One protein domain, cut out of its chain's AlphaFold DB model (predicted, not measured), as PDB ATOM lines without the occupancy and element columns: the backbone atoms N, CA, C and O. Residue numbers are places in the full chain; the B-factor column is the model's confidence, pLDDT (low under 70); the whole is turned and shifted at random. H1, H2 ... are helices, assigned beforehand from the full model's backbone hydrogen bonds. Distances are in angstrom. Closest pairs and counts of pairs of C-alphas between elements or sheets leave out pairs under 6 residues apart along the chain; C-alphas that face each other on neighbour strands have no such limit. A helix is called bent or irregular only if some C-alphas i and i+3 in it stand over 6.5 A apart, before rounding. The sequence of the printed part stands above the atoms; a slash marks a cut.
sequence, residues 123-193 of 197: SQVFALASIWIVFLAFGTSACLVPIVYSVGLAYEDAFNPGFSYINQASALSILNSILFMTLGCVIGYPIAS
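Overview. This is residues 123 to 193 of the 197 residues of the protein "PGR5-like protein 1B" of Pyrus ussuriensis x Pyrus communis (UniProt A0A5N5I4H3). Two long helices make a flat, open U: H1 runs out to a tight turn, and H2 folds back along it, with a gap between them that is wide at the turn and narrower near the kink of H1 at residue 142. The ends of the helices away from the turn, residues 123 to 141 of H1 and residues 181 to 193 of H2, stick out and spread from each other. The printed part has 71 residues, with H1 then H2 along the chain, no named strand, and the class all helix. It is extended, with a radius of gyration of the C-alphas of 17.6 A and spans of 54 by 30 by 8 A.

Along the chain. H1, residues 123 to 159, is the longest helix, 52.0 A from its first C-alpha at (-1.744, -6.720, 14.450) to its last at (-50.187, -22.935, 24.278). It has a kink of 28 degrees near residue 142; it is neither bent nor irregular, but only just: C-alphas 143 and 146 are 6.2 A apart. H2, residues 165 to 193, is 42.4 A long and ends with C-alpha 193 at (-11.972, -24.052, -9.838). It has a kink of 26 degrees near residue 187, and is neither bent nor irregular, but only just: C-alphas 166 and 169 are 6.5 A apart.

Arrangement. H1 and H2 are near each other, with 12 pairs of C-alphas within 10 A and the closest 8.2 A apart. A tight link of 5 residues joins them. Of the O i to N i+4 pairs, 30 of 33 in H1 and 21 of 25 in H2 are within hydrogen-bond range.

Size, cuts and confidence. The two C-alphas farthest apart, those of Ser 123 and Phe 163, are 55.8 A apart. The printed part has no cut. Residues 158 to 164 stand free. The mean pLDDT of the printed part is 78.9; residue 157 and residues 160 to 172 are under 70.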
ATOM      1  N   SER A 123      -0.682  -7.192  15.348       89.50
ATOM      2  CA  SER A 123      -1.744  -6.720  14.450       89.50
ATOM      3  C   SER A 123      -2.194  -7.802  13.463       89.50
ATOM      4  O   SER A 123      -3.394  -7.964  13.235       89.50
ATOM      5  N   GLN A 124      -1.256  -8.583  12.927       91.56
ATOM      6  CA  GLN A 124      -1.543  -9.675  12.005       91.56
ATOM      7  C   GLN A 124      -2.205 -10.851  12.726       91.56
ATOM      8  O   GLN A 124      -3.160 -11.433  12.204       91.56
ATOM      9  N   VAL A 125      -1.755 -11.167  13.944       93.19
ATOM     10  CA  VAL A 125      -2.376 -12.205  14.780       93.19
ATOM     11  C   VAL A 125      -3.819 -11.826  15.131       93.19
ATOM     12  O   VAL A 125      -4.720 -12.654  14.987       93.19
ATOM     13  N   PHE A 126      -4.075 -10.570  15.509       94.44
ATOM     14  CA  PHE A 126      -5.428 -10.074  15.781       94.44
ATOM     15  C   PHE A 126      -6.311 -10.035  14.530       94.44
ATOM     16  O   PHE A 126      -7.488 -10.397  14.602       94.44
ATOM     17  N   ALA A 127      -5.765  -9.649  13.375       95.50
ATOM     18  CA  ALA A 127      -6.501  -9.684  12.115       95.50
ATOM     19  C   ALA A 127      -6.926 -11.120  11.776       95.50
ATOM     20  O   ALA A 127      -8.100 -11.370  11.507       95.50
ATOM     21  N   LEU A 128      -6.009 -12.083  11.890       94.69
ATOM     22  CA  LEU A 128      -6.316 -13.491  11.665       94.69
ATOM     23  C   LEU A 128      -7.369 -13.998  12.662       94.69
ATOM     24  O   LEU A 128      -8.363 -14.596  12.253       94.69
ATOM     25  N   ALA A 129      -7.193 -13.711  13.953       96.12
ATOM     26  CA  ALA A 129      -8.139 -14.106  14.993       96.12
ATOM     27  C   ALA A 129      -9.542 -13.527  14.750       96.12
ATOM     28  O   ALA A 129     -10.529 -14.249  14.862       96.12
ATOM     29  N   SER A 130      -9.640 -12.252  14.366       96.12
ATOM     30  CA  SER A 130     -10.932 -11.607  14.109       96.12
ATOM     31  C   SER A 130     -11.659 -12.220  12.908       96.12
ATOM     32  O   SER A 130     -12.854 -12.494  13.007       96.12
ATOM     33  N   ILE A 131     -10.947 -12.542  11.823       96.50
ATOM     34  CA  ILE A 131     -11.513 -13.246  10.661       96.50
ATOM     35  C   ILE A 131     -12.082 -14.612  11.075       96.50
ATOM     36  O   ILE A 131     -13.217 -14.945  10.726       96.50
ATOM     37  N   TRP A 132     -11.336 -15.390  11.865       95.44
ATOM     38  CA  TRP A 132     -11.804 -16.692  12.352       95.44
ATOM     39  C   TRP A 132     -13.009 -16.584  13.284       95.44
ATOM     40  O   TRP A 132     -13.940 -17.379  13.167       95.44
ATOM     41  N   ILE A 133     -13.034 -15.586  14.169       96.56
ATOM     42  CA  ILE A 133     -14.184 -15.327  15.043       96.56
ATOM     43  C   ILE A 133     -15.424 -15.000  14.210       96.56
ATOM     44  O   ILE A 133     -16.495 -15.518  14.510       96.56
ATOM     45  N   VAL A 134     -15.294 -14.203  13.145       95.44
ATOM     46  CA  VAL A 134     -16.417 -13.892  12.247       95.44
ATOM     47  C   VAL A 134     -16.934 -15.152  11.555       95.44
ATOM     48  O   VAL A 134     -18.145 -15.372  11.540       95.44
ATOM     49  N   PHE A 135     -16.051 -16.013  11.041       92.38
ATOM     50  CA  PHE A 135     -16.474 -17.280  10.435       92.38
ATOM     51  C   PHE A 135     -17.181 -18.200  11.433       92.38
ATOM     52  O   PHE A 135     -18.227 -18.766  11.110       92.38
ATOM     53  N   LEU A 136     -16.653 -18.316  12.653       93.31
ATOM     54  CA  LEU A 136     -17.270 -19.114  13.713       93.31
ATOM     55  C   LEU A 136     -18.619 -18.532  14.150       93.31
ATOM     56  O   LEU A 136     -19.593 -19.272  14.279       93.31
ATOM     57  N   ALA A 137     -18.712 -17.216  14.334       93.06
ATOM     58  CA  ALA A 137     -19.952 -16.534  14.694       93.06
ATOM     59  C   ALA A 137     -21.020 -16.690  13.601       93.06
ATOM     60  O   ALA A 137     -22.175 -17.000  13.892       93.06
ATOM     61  N   PHE A 138     -20.636 -16.538  12.333       90.94
ATOM     62  CA  PHE A 138     -21.549 -16.719  11.208       90.94
ATOM     63  C   PHE A 138     -22.030 -18.172  11.091       90.94
ATOM     64  O   PHE A 138     -23.235 -18.416  11.010       90.94
ATOM     65  N   GLY A 139     -21.115 -19.143  11.156       87.25
ATOM     66  CA  GLY A 139     -21.464 -20.566  11.100       87.25
ATOM     67  C   GLY A 139     -22.340 -21.018  12.274       87.25
ATOM     68  O   GLY A 139     -23.310 -21.750  12.080       87.25
ATOM     69  N   THR A 140     -22.050 -20.540  13.488       88.00
ATOM     70  CA  THR A 140     -22.867 -20.843  14.676       88.00
ATOM     71  C   THR A 140     -24.241 -20.190  14.605       88.00
ATOM     72  O   THR A 140     -25.222 -20.859  14.910       88.00
ATOM     73  N   SER A 141     -24.350 -18.945  14.136       87.19
ATOM     74  CA  SER A 141     -25.639 -18.269  13.932       87.19
ATOM     75  C   SER A 141     -26.527 -19.019  12.935       87.19
ATOM     76  O   SER A 141     -27.697 -19.278  13.223       87.19
ATOM     77  N   ALA A 142     -25.960 -19.473  11.812       84.00
ATOM     78  CA  ALA A 142     -26.689 -20.250  10.809       84.00
ATOM     79  C   ALA A 142     -27.272 -21.565  11.364       84.00
ATOM     80  O   ALA A 142     -28.299 -22.031  10.875       84.00
ATOM     81  N   CYS A 143     -26.656 -22.145  12.400       79.88
ATOM     82  CA  CYS A 143     -27.164 -23.342  13.072       79.88
ATOM     83  C   CYS A 143     -28.107 -23.008  14.241       79.88
ATOM     84  O   CYS A 143     -29.133 -23.662  14.411       79.88
ATOM     85  N   LEU A 144     -27.781 -21.995  15.050       84.62
ATOM     86  CA  LEU A 144     -28.526 -21.647  16.262       84.62
ATOM     87  C   LEU A 144     -29.857 -20.952  15.969       84.62
ATOM     88  O   LEU A 144     -30.840 -21.236  16.652       84.62
ATOM     89  N   VAL A 145     -29.921 -20.077  14.959       82.00
ATOM     90  CA  VAL A 145     -31.144 -19.322  14.634       82.00
ATOM     91  C   VAL A 145     -32.312 -20.252  14.265       82.00
ATOM     92  O   VAL A 145     -33.376 -20.106  14.870       82.00
ATOM     93  N   PRO A 146     -32.153 -21.257  13.376       81.75
ATOM     94  CA  PRO A 146     -33.222 -22.215  13.090       81.75
ATOM     95  C   PRO A 146     -33.634 -23.049  14.307       81.75
ATOM     96  O   PRO A 146     -34.822 -23.306  14.490       81.75
ATOM     97  N   ILE A 147     -32.675 -23.445  15.154       79.75
ATOM     98  CA  ILE A 147     -32.948 -24.240  16.359       79.75
ATOM     99  C   ILE A 147     -33.809 -23.431  17.330       79.75
ATOM    100  O   ILE A 147     -34.890 -23.884  17.703       79.75
ATOM    101  N   VAL A 148     -33.390 -22.215  17.687       85.44
ATOM    102  CA  VAL A 148     -34.142 -21.351  18.613       85.44
ATOM    103  C   VAL A 148     -35.518 -21.004  18.047       85.44
ATOM    104  O   VAL A 148     -36.507 -21.068  18.774       85.44
ATOM    105  N   TYR A 149     -35.605 -20.703  16.749       82.06
ATOM    106  CA  TYR A 149     -36.880 -20.418  16.092       82.06
ATOM    107  C   TYR A 149     -37.830 -21.625  16.127       82.06
ATOM    108  O   TYR A 149     -39.001 -21.475  16.468       82.06
ATOM    109  N   SER A 150     -37.324 -22.832  15.851       78.50
ATOM    110  CA  SER A 150     -38.129 -24.059  15.907       78.50
ATOM    111  C   SER A 150     -38.627 -24.380  17.319       78.50
ATOM    112  O   SER A 150     -39.784 -24.761  17.487       78.50
ATOM    113  N   VAL A 151     -37.794 -24.166  18.343       82.62
ATOM    114  CA  VAL A 151     -38.174 -24.358  19.750       82.62
ATOM    115  C   VAL A 151     -39.206 -23.315  20.182       82.62
ATOM    116  O   VAL A 151     -40.163 -23.663  20.865       82.62
ATOM    117  N   GLY A 152     -39.052 -22.058  19.754       81.44
ATOM    118  CA  GLY A 152     -40.026 -20.998  20.021       81.44
ATOM    119  C   GLY A 152     -41.396 -21.291  19.409       81.44
ATOM    120  O   GLY A 152     -42.406 -21.170  20.097       81.44
ATOM    121  N   LEU A 153     -41.427 -21.759  18.155       77.75
ATOM    122  CA  LEU A 153     -42.665 -22.200  17.506       77.75
ATOM    123  C   LEU A 153     -43.303 -23.391  18.232       77.75
ATOM    124  O   LEU A 153     -44.507 -23.383  18.459       77.75
ATOM    125  N   ALA A 154     -42.507 -24.390  18.627       77.50
ATOM    126  CA  ALA A 154     -43.010 -25.542  19.377       77.50
ATOM    127  C   ALA A 154     -43.564 -25.146  20.757       77.50
ATOM    128  O   ALA A 154     -44.524 -25.748  21.235       77.50
ATOM    129  N   TYR A 155     -42.975 -24.130  21.395       80.50
ATOM    130  CA  TYR A 155     -43.466 -23.600  22.662       80.50
ATOM    131  C   TYR A 155     -44.803 -22.872  22.483       80.50
ATOM    132  O   TYR A 155     -45.736 -23.171  23.217       80.50
ATOM    133  N   GLU A 156     -44.944 -21.974  21.502       75.31
ATOM    134  CA  GLU A 156     -46.228 -21.296  21.251       75.31
ATOM    135  C   GLU A 156     -47.348 -22.262  20.835       75.31
ATOM    136  O   GLU A 156     -48.485 -22.106  21.284       75.31
ATOM    137  N   ASP A 157     -47.028 -23.294  20.049       65.75
ATOM    138  CA  ASP A 157     -47.971 -24.343  19.633       65.75
ATOM    139  C   ASP A 157     -48.519 -25.142  20.830       65.75
ATOM    140  O   ASP A 157     -49.707 -25.458  20.887       65.75
ATOM    141  N   ALA A 158     -47.694 -25.376  21.859       71.25
ATOM    142  CA  ALA A 158     -48.137 -26.008  23.102       71.25
ATOM    143  C   ALA A 158     -49.172 -25.166  23.880       71.25
ATOM    144  O   ALA A 158     -49.933 -25.722  24.674       71.25
ATOM    145  N   PHE A 159     -49.226 -23.847  23.648       70.31
ATOM    146  CA  PHE A 159     -50.187 -22.935  24.278       70.31
ATOM    147  C   PHE A 159     -51.363 -22.532  23.361       70.31
ATOM    148  O   PHE A 159     -52.402 -22.133  23.888       70.31
ATOM    149  N   ASN A 160     -51.258 -22.666  22.028       62.97
ATOM    150  CA  ASN A 160     -52.327 -22.372  21.056       62.97
ATOM    151  C   ASN A 160     -52.374 -23.411  19.904       62.97
ATOM    152  O   ASN A 160     -51.749 -23.196  18.867       62.97
ATOM    153  N   PRO A 161     -53.172 -24.493  20.008       60.84
ATOM    154  CA  PRO A 161     -53.169 -25.621  19.056       60.84
ATOM    155  C   PRO A 161     -53.886 -25.358  17.699       60.84
ATOM    156  O   PRO A 161     -54.568 -26.225  17.148       60.84
ATOM    157  N   GLY A 162     -53.781 -24.148  17.137       58.03
ATOM    158  CA  GLY A 162     -54.554 -23.678  15.975       58.03
ATOM    159  C   GLY A 162     -53.892 -23.832  14.588       58.03
ATOM    160  O   GLY A 162     -53.280 -22.901  14.075       58.03
ATOM    161  N   PHE A 163     -54.125 -24.972  13.926       54.56
ATOM    162  CA  PHE A 163     -54.329 -25.159  12.466       54.56
ATOM    163  C   PHE A 163     -53.291 -24.699  11.398       54.56
ATOM    164  O   PHE A 163     -53.673 -24.565  10.236       54.56
ATOM    165  N   SER A 164     -51.990 -24.538  11.684       53.97
ATOM    166  CA  SER A 164     -50.999 -24.119  10.646       53.97
ATOM    167  C   SER A 164     -49.784 -25.052  10.455       53.97
ATOM    168  O   SER A 164     -48.740 -24.644   9.954       53.97
ATOM    169  N   TYR A 165     -49.891 -26.327  10.843       54.00
ATOM    170  CA  TYR A 165     -48.716 -27.159  11.150       54.00
ATOM    171  C   TYR A 165     -47.996 -27.816   9.949       54.00
ATOM    172  O   TYR A 165     -46.782 -27.996   9.972       54.00
ATOM    173  N   ILE A 166     -48.690 -28.163   8.861       52.69
ATOM    174  CA  ILE A 166     -48.089 -29.024   7.813       52.69
ATOM    175  C   ILE A 166     -47.261 -28.224   6.784       52.69
ATOM    176  O   ILE A 166     -46.307 -28.745   6.202       52.69
ATOM    177  N   ASN A 167     -47.557 -26.932   6.605       57.41
ATOM    178  CA  ASN A 167     -46.912 -26.096   5.586       57.41
ATOM    179  C   ASN A 167     -45.721 -25.270   6.107       57.41
ATOM    180  O   ASN A 167     -44.855 -24.910   5.317       57.41
ATOM    181  N   GLN A 168     -45.635 -24.977   7.410       59.50
ATOM    182  CA  GLN A 168     -44.596 -24.082   7.939       59.50
ATOM    183  C   GLN A 168     -43.287 -24.811   8.284       59.50
ATOM    184  O   GLN A 168     -42.209 -24.341   7.920       59.50
ATOM    185  N   ALA A 169     -43.356 -25.995   8.901       59.53
ATOM    186  CA  ALA A 169     -42.171 -26.808   9.204       59.53
ATOM    187  C   ALA A 169     -41.481 -27.335   7.929       59.53
ATOM    188  O   ALA A 169     -40.253 -27.316   7.817       59.53
ATOM    189  N   SER A 170     -42.274 -27.745   6.935       62.62
ATOM    190  CA  SER A 170     -41.787 -28.174   5.620       62.62
ATOM    191  C   SER A 170     -41.154 -27.014   4.842       62.62
ATOM    192  O   SER A 170     -40.059 -27.176   4.302       62.62
ATOM    193  N   ALA A 171     -41.759 -25.821   4.862       63.06
ATOM    194  CA  ALA A 171     -41.197 -24.630   4.225       63.06
ATOM    195  C   ALA A 171     -39.841 -24.213   4.823       63.06
ATOM    196  O   ALA A 171     -38.914 -23.918   4.068       63.06
ATOM    197  N   LEU A 172     -39.683 -24.240   6.151       66.69
ATOM    198  CA  LEU A 172     -38.413 -23.914   6.820       66.69
ATOM    199  C   LEU A 172     -37.318 -24.948   6.535       66.69
ATOM    200  O   LEU A 172     -36.166 -24.582   6.307       66.69
ATOM    201  N   SER A 173     -37.672 -26.235   6.494       70.56
ATOM    202  CA  SER A 173     -36.743 -27.310   6.124       70.56
ATOM    203  C   SER A 173     -36.249 -27.174   4.679       70.56
ATOM    204  O   SER A 173     -35.066 -27.391   4.397       70.56
ATOM    205  N   ILE A 174     -37.142 -26.795   3.758       74.69
ATOM    206  CA  ILE A 174     -36.804 -26.547   2.351       74.69
ATOM    207  C   ILE A 174     -35.914 -25.303   2.233       74.69
ATOM    208  O   ILE A 174     -34.899 -25.353   1.542       74.69
ATOM    209  N   LEU A 175     -36.227 -24.222   2.952       73.69
ATOM    210  CA  LEU A 175     -35.412 -23.003   2.977       73.69
ATOM    211  C   LEU A 175     -34.001 -23.255   3.514       73.69
ATOM    212  O   LEU A 175     -33.035 -22.842   2.876       73.69
ATOM    213  N   ASN A 176     -33.867 -23.986   4.623       76.31
ATOM    214  CA  ASN A 176     -32.563 -24.367   5.165       76.31
ATOM    215  C   ASN A 176     -31.781 -25.240   4.171       76.31
ATOM    216  O   ASN A 176     -30.598 -24.998   3.953       76.31
ATOM    217  N   SER A 177     -32.437 -26.195   3.499       74.56
ATOM    218  CA  SER A 177     -31.790 -27.028   2.470       74.56
ATOM    219  C   SER A 177     -31.307 -26.212   1.270       74.56
ATOM    220  O   SER A 177     -30.188 -26.411   0.799       74.56
ATOM    221  N   ILE A 178     -32.116 -25.262   0.790       79.69
ATOM    222  CA  ILE A 178     -31.737 -24.363  -0.307       79.69
ATOM    223  C   ILE A 178     -30.589 -23.444   0.133       79.69
ATOM    224  O   ILE A 178     -29.638 -23.252  -0.626       79.69
ATOM    225  N   LEU A 179     -30.627 -22.919   1.360       79.25
ATOM    226  CA  LEU A 179     -29.564 -22.081   1.913       79.25
ATOM    227  C   LEU A 179     -28.239 -22.855   1.996       79.25
ATOM    228  O   LEU A 179     -27.232 -22.383   1.483       79.25
ATOM    229  N   PHE A 180     -28.235 -24.070   2.551       78.81
ATOM    230  CA  PHE A 180     -27.027 -24.900   2.628       78.81
ATOM    231  C   PHE A 180     -26.484 -25.288   1.245       78.81
ATOM    232  O   PHE A 180     -25.274 -25.226   1.031       78.81
ATOM    233  N   MET A 181     -27.354 -25.633   0.290       80.06
ATOM    234  CA  MET A 181     -26.934 -25.979  -1.074       80.06
ATOM    235  C   MET A 181     -26.357 -24.778  -1.827       80.06
ATOM    236  O   MET A 181     -25.302 -24.883  -2.445       80.06
ATOM    237  N   THR A 182     -27.015 -23.620  -1.763       82.19
ATOM    238  CA  THR A 182     -26.540 -22.399  -2.437       82.19
ATOM    239  C   THR A 182     -25.229 -21.904  -1.835       82.19
ATOM    240  O   THR A 182     -24.289 -21.609  -2.572       82.19
ATOM    241  N   LEU A 183     -25.124 -21.889  -0.509       81.12
ATOM    242  CA  LEU A 183     -23.939 -21.421   0.208       81.12
ATOM    243  C   LEU A 183     -22.760 -22.399   0.031       81.12
ATOM    244  O   LEU A 183     -21.633 -21.967  -0.209       81.12
ATOM    245  N   GLY A 184     -23.030 -23.709   0.012       79.88
ATOM    246  CA  GLY A 184     -22.056 -24.744  -0.343       79.88
ATOM    247  C   GLY A 184     -21.539 -24.626  -1.782       79.88
ATOM    248  O   GLY A 184     -20.336 -24.738  -2.006       79.88
ATOM    249  N   CYS A 185     -22.407 -24.323  -2.753       78.31
ATOM    250  CA  CYS A 185     -22.000 -24.091  -4.144       78.31
ATOM    251  C   CYS A 185     -21.171 -22.807  -4.309       78.31
ATOM    252  O   CYS A 185     -20.158 -22.825  -5.003       78.31
ATOM    253  N   VAL A 186     -21.564 -21.706  -3.658       82.88
ATOM    254  CA  VAL A 186     -20.857 -20.413  -3.745       82.88
ATOM    255  C   VAL A 186     -19.456 -20.491  -3.136       82.88
ATOM    256  O   VAL A 186     -18.528 -19.901  -3.683       82.88
ATOM    257  N   ILE A 187     -19.280 -21.241  -2.043       81.25
ATOM    258  CA  ILE A 187     -17.966 -21.440  -1.412       81.25
ATOM    259  C   ILE A 187     -17.162 -22.536  -2.131       81.25
ATOM    260  O   ILE A 187     -15.959 -22.388  -2.335       81.25
ATOM    261  N   GLY A 188     -17.803 -23.631  -2.548       80.31
ATOM    262  CA  GLY A 188     -17.133 -24.786  -3.154       80.31
ATOM    263  C   GLY A 188     -16.672 -24.565  -4.596       80.31
ATOM    264  O   GLY A 188     -15.605 -25.049  -4.974       80.31
ATOM    265  N   TYR A 189     -17.423 -23.804  -5.398       80.56
ATOM    266  CA  TYR A 189     -17.077 -23.512  -6.793       80.56
ATOM    267  C   TYR A 189     -15.713 -22.813  -6.967       80.56
ATOM    268  O   TYR A 189     -14.912 -23.297  -7.772       80.56
ATOM    269  N   PRO A 190     -15.377 -21.732  -6.231       81.31
ATOM    270  CA  PRO A 190     -14.063 -21.104  -6.344       81.31
ATOM    271  C   PRO A 190     -12.926 -22.013  -5.850       81.31
ATOM    272  O   PRO A 190     -11.852 -21.999  -6.447       81.31
ATOM    273  N   ILE A 191     -13.160 -22.852  -4.832       77.75
ATOM    274  CA  ILE A 191     -12.160 -23.808  -4.316       77.75
ATOM    275  C   ILE A 191     -11.861 -24.896  -5.360       77.75
ATOM    276  O   ILE A 191     -10.699 -25.155  -5.674       77.75
ATOM    277  N   ALA A 192     -12.898 -25.500  -5.944       78.94
ATOM    278  CA  ALA A 192     -12.747 -26.524  -6.978       78.94
ATOM    279  C   ALA A 192     -12.128 -25.956  -8.267       78.94
ATOM    280  O   ALA A 192     -11.268 -26.592  -8.874       78.94
ATOM    281  N   SER A 193     -12.511 -24.733  -8.652       78.19
ATOM    282  CA  SER A 193     -11.972 -24.052  -9.838       78.19
ATOM    283  C   SER A 193     -10.496 -23.665  -9.684       78.19
ATOM    284  O   SER A 193      -9.775 -23.612 -10.677       78.19
TER     285      SER A 193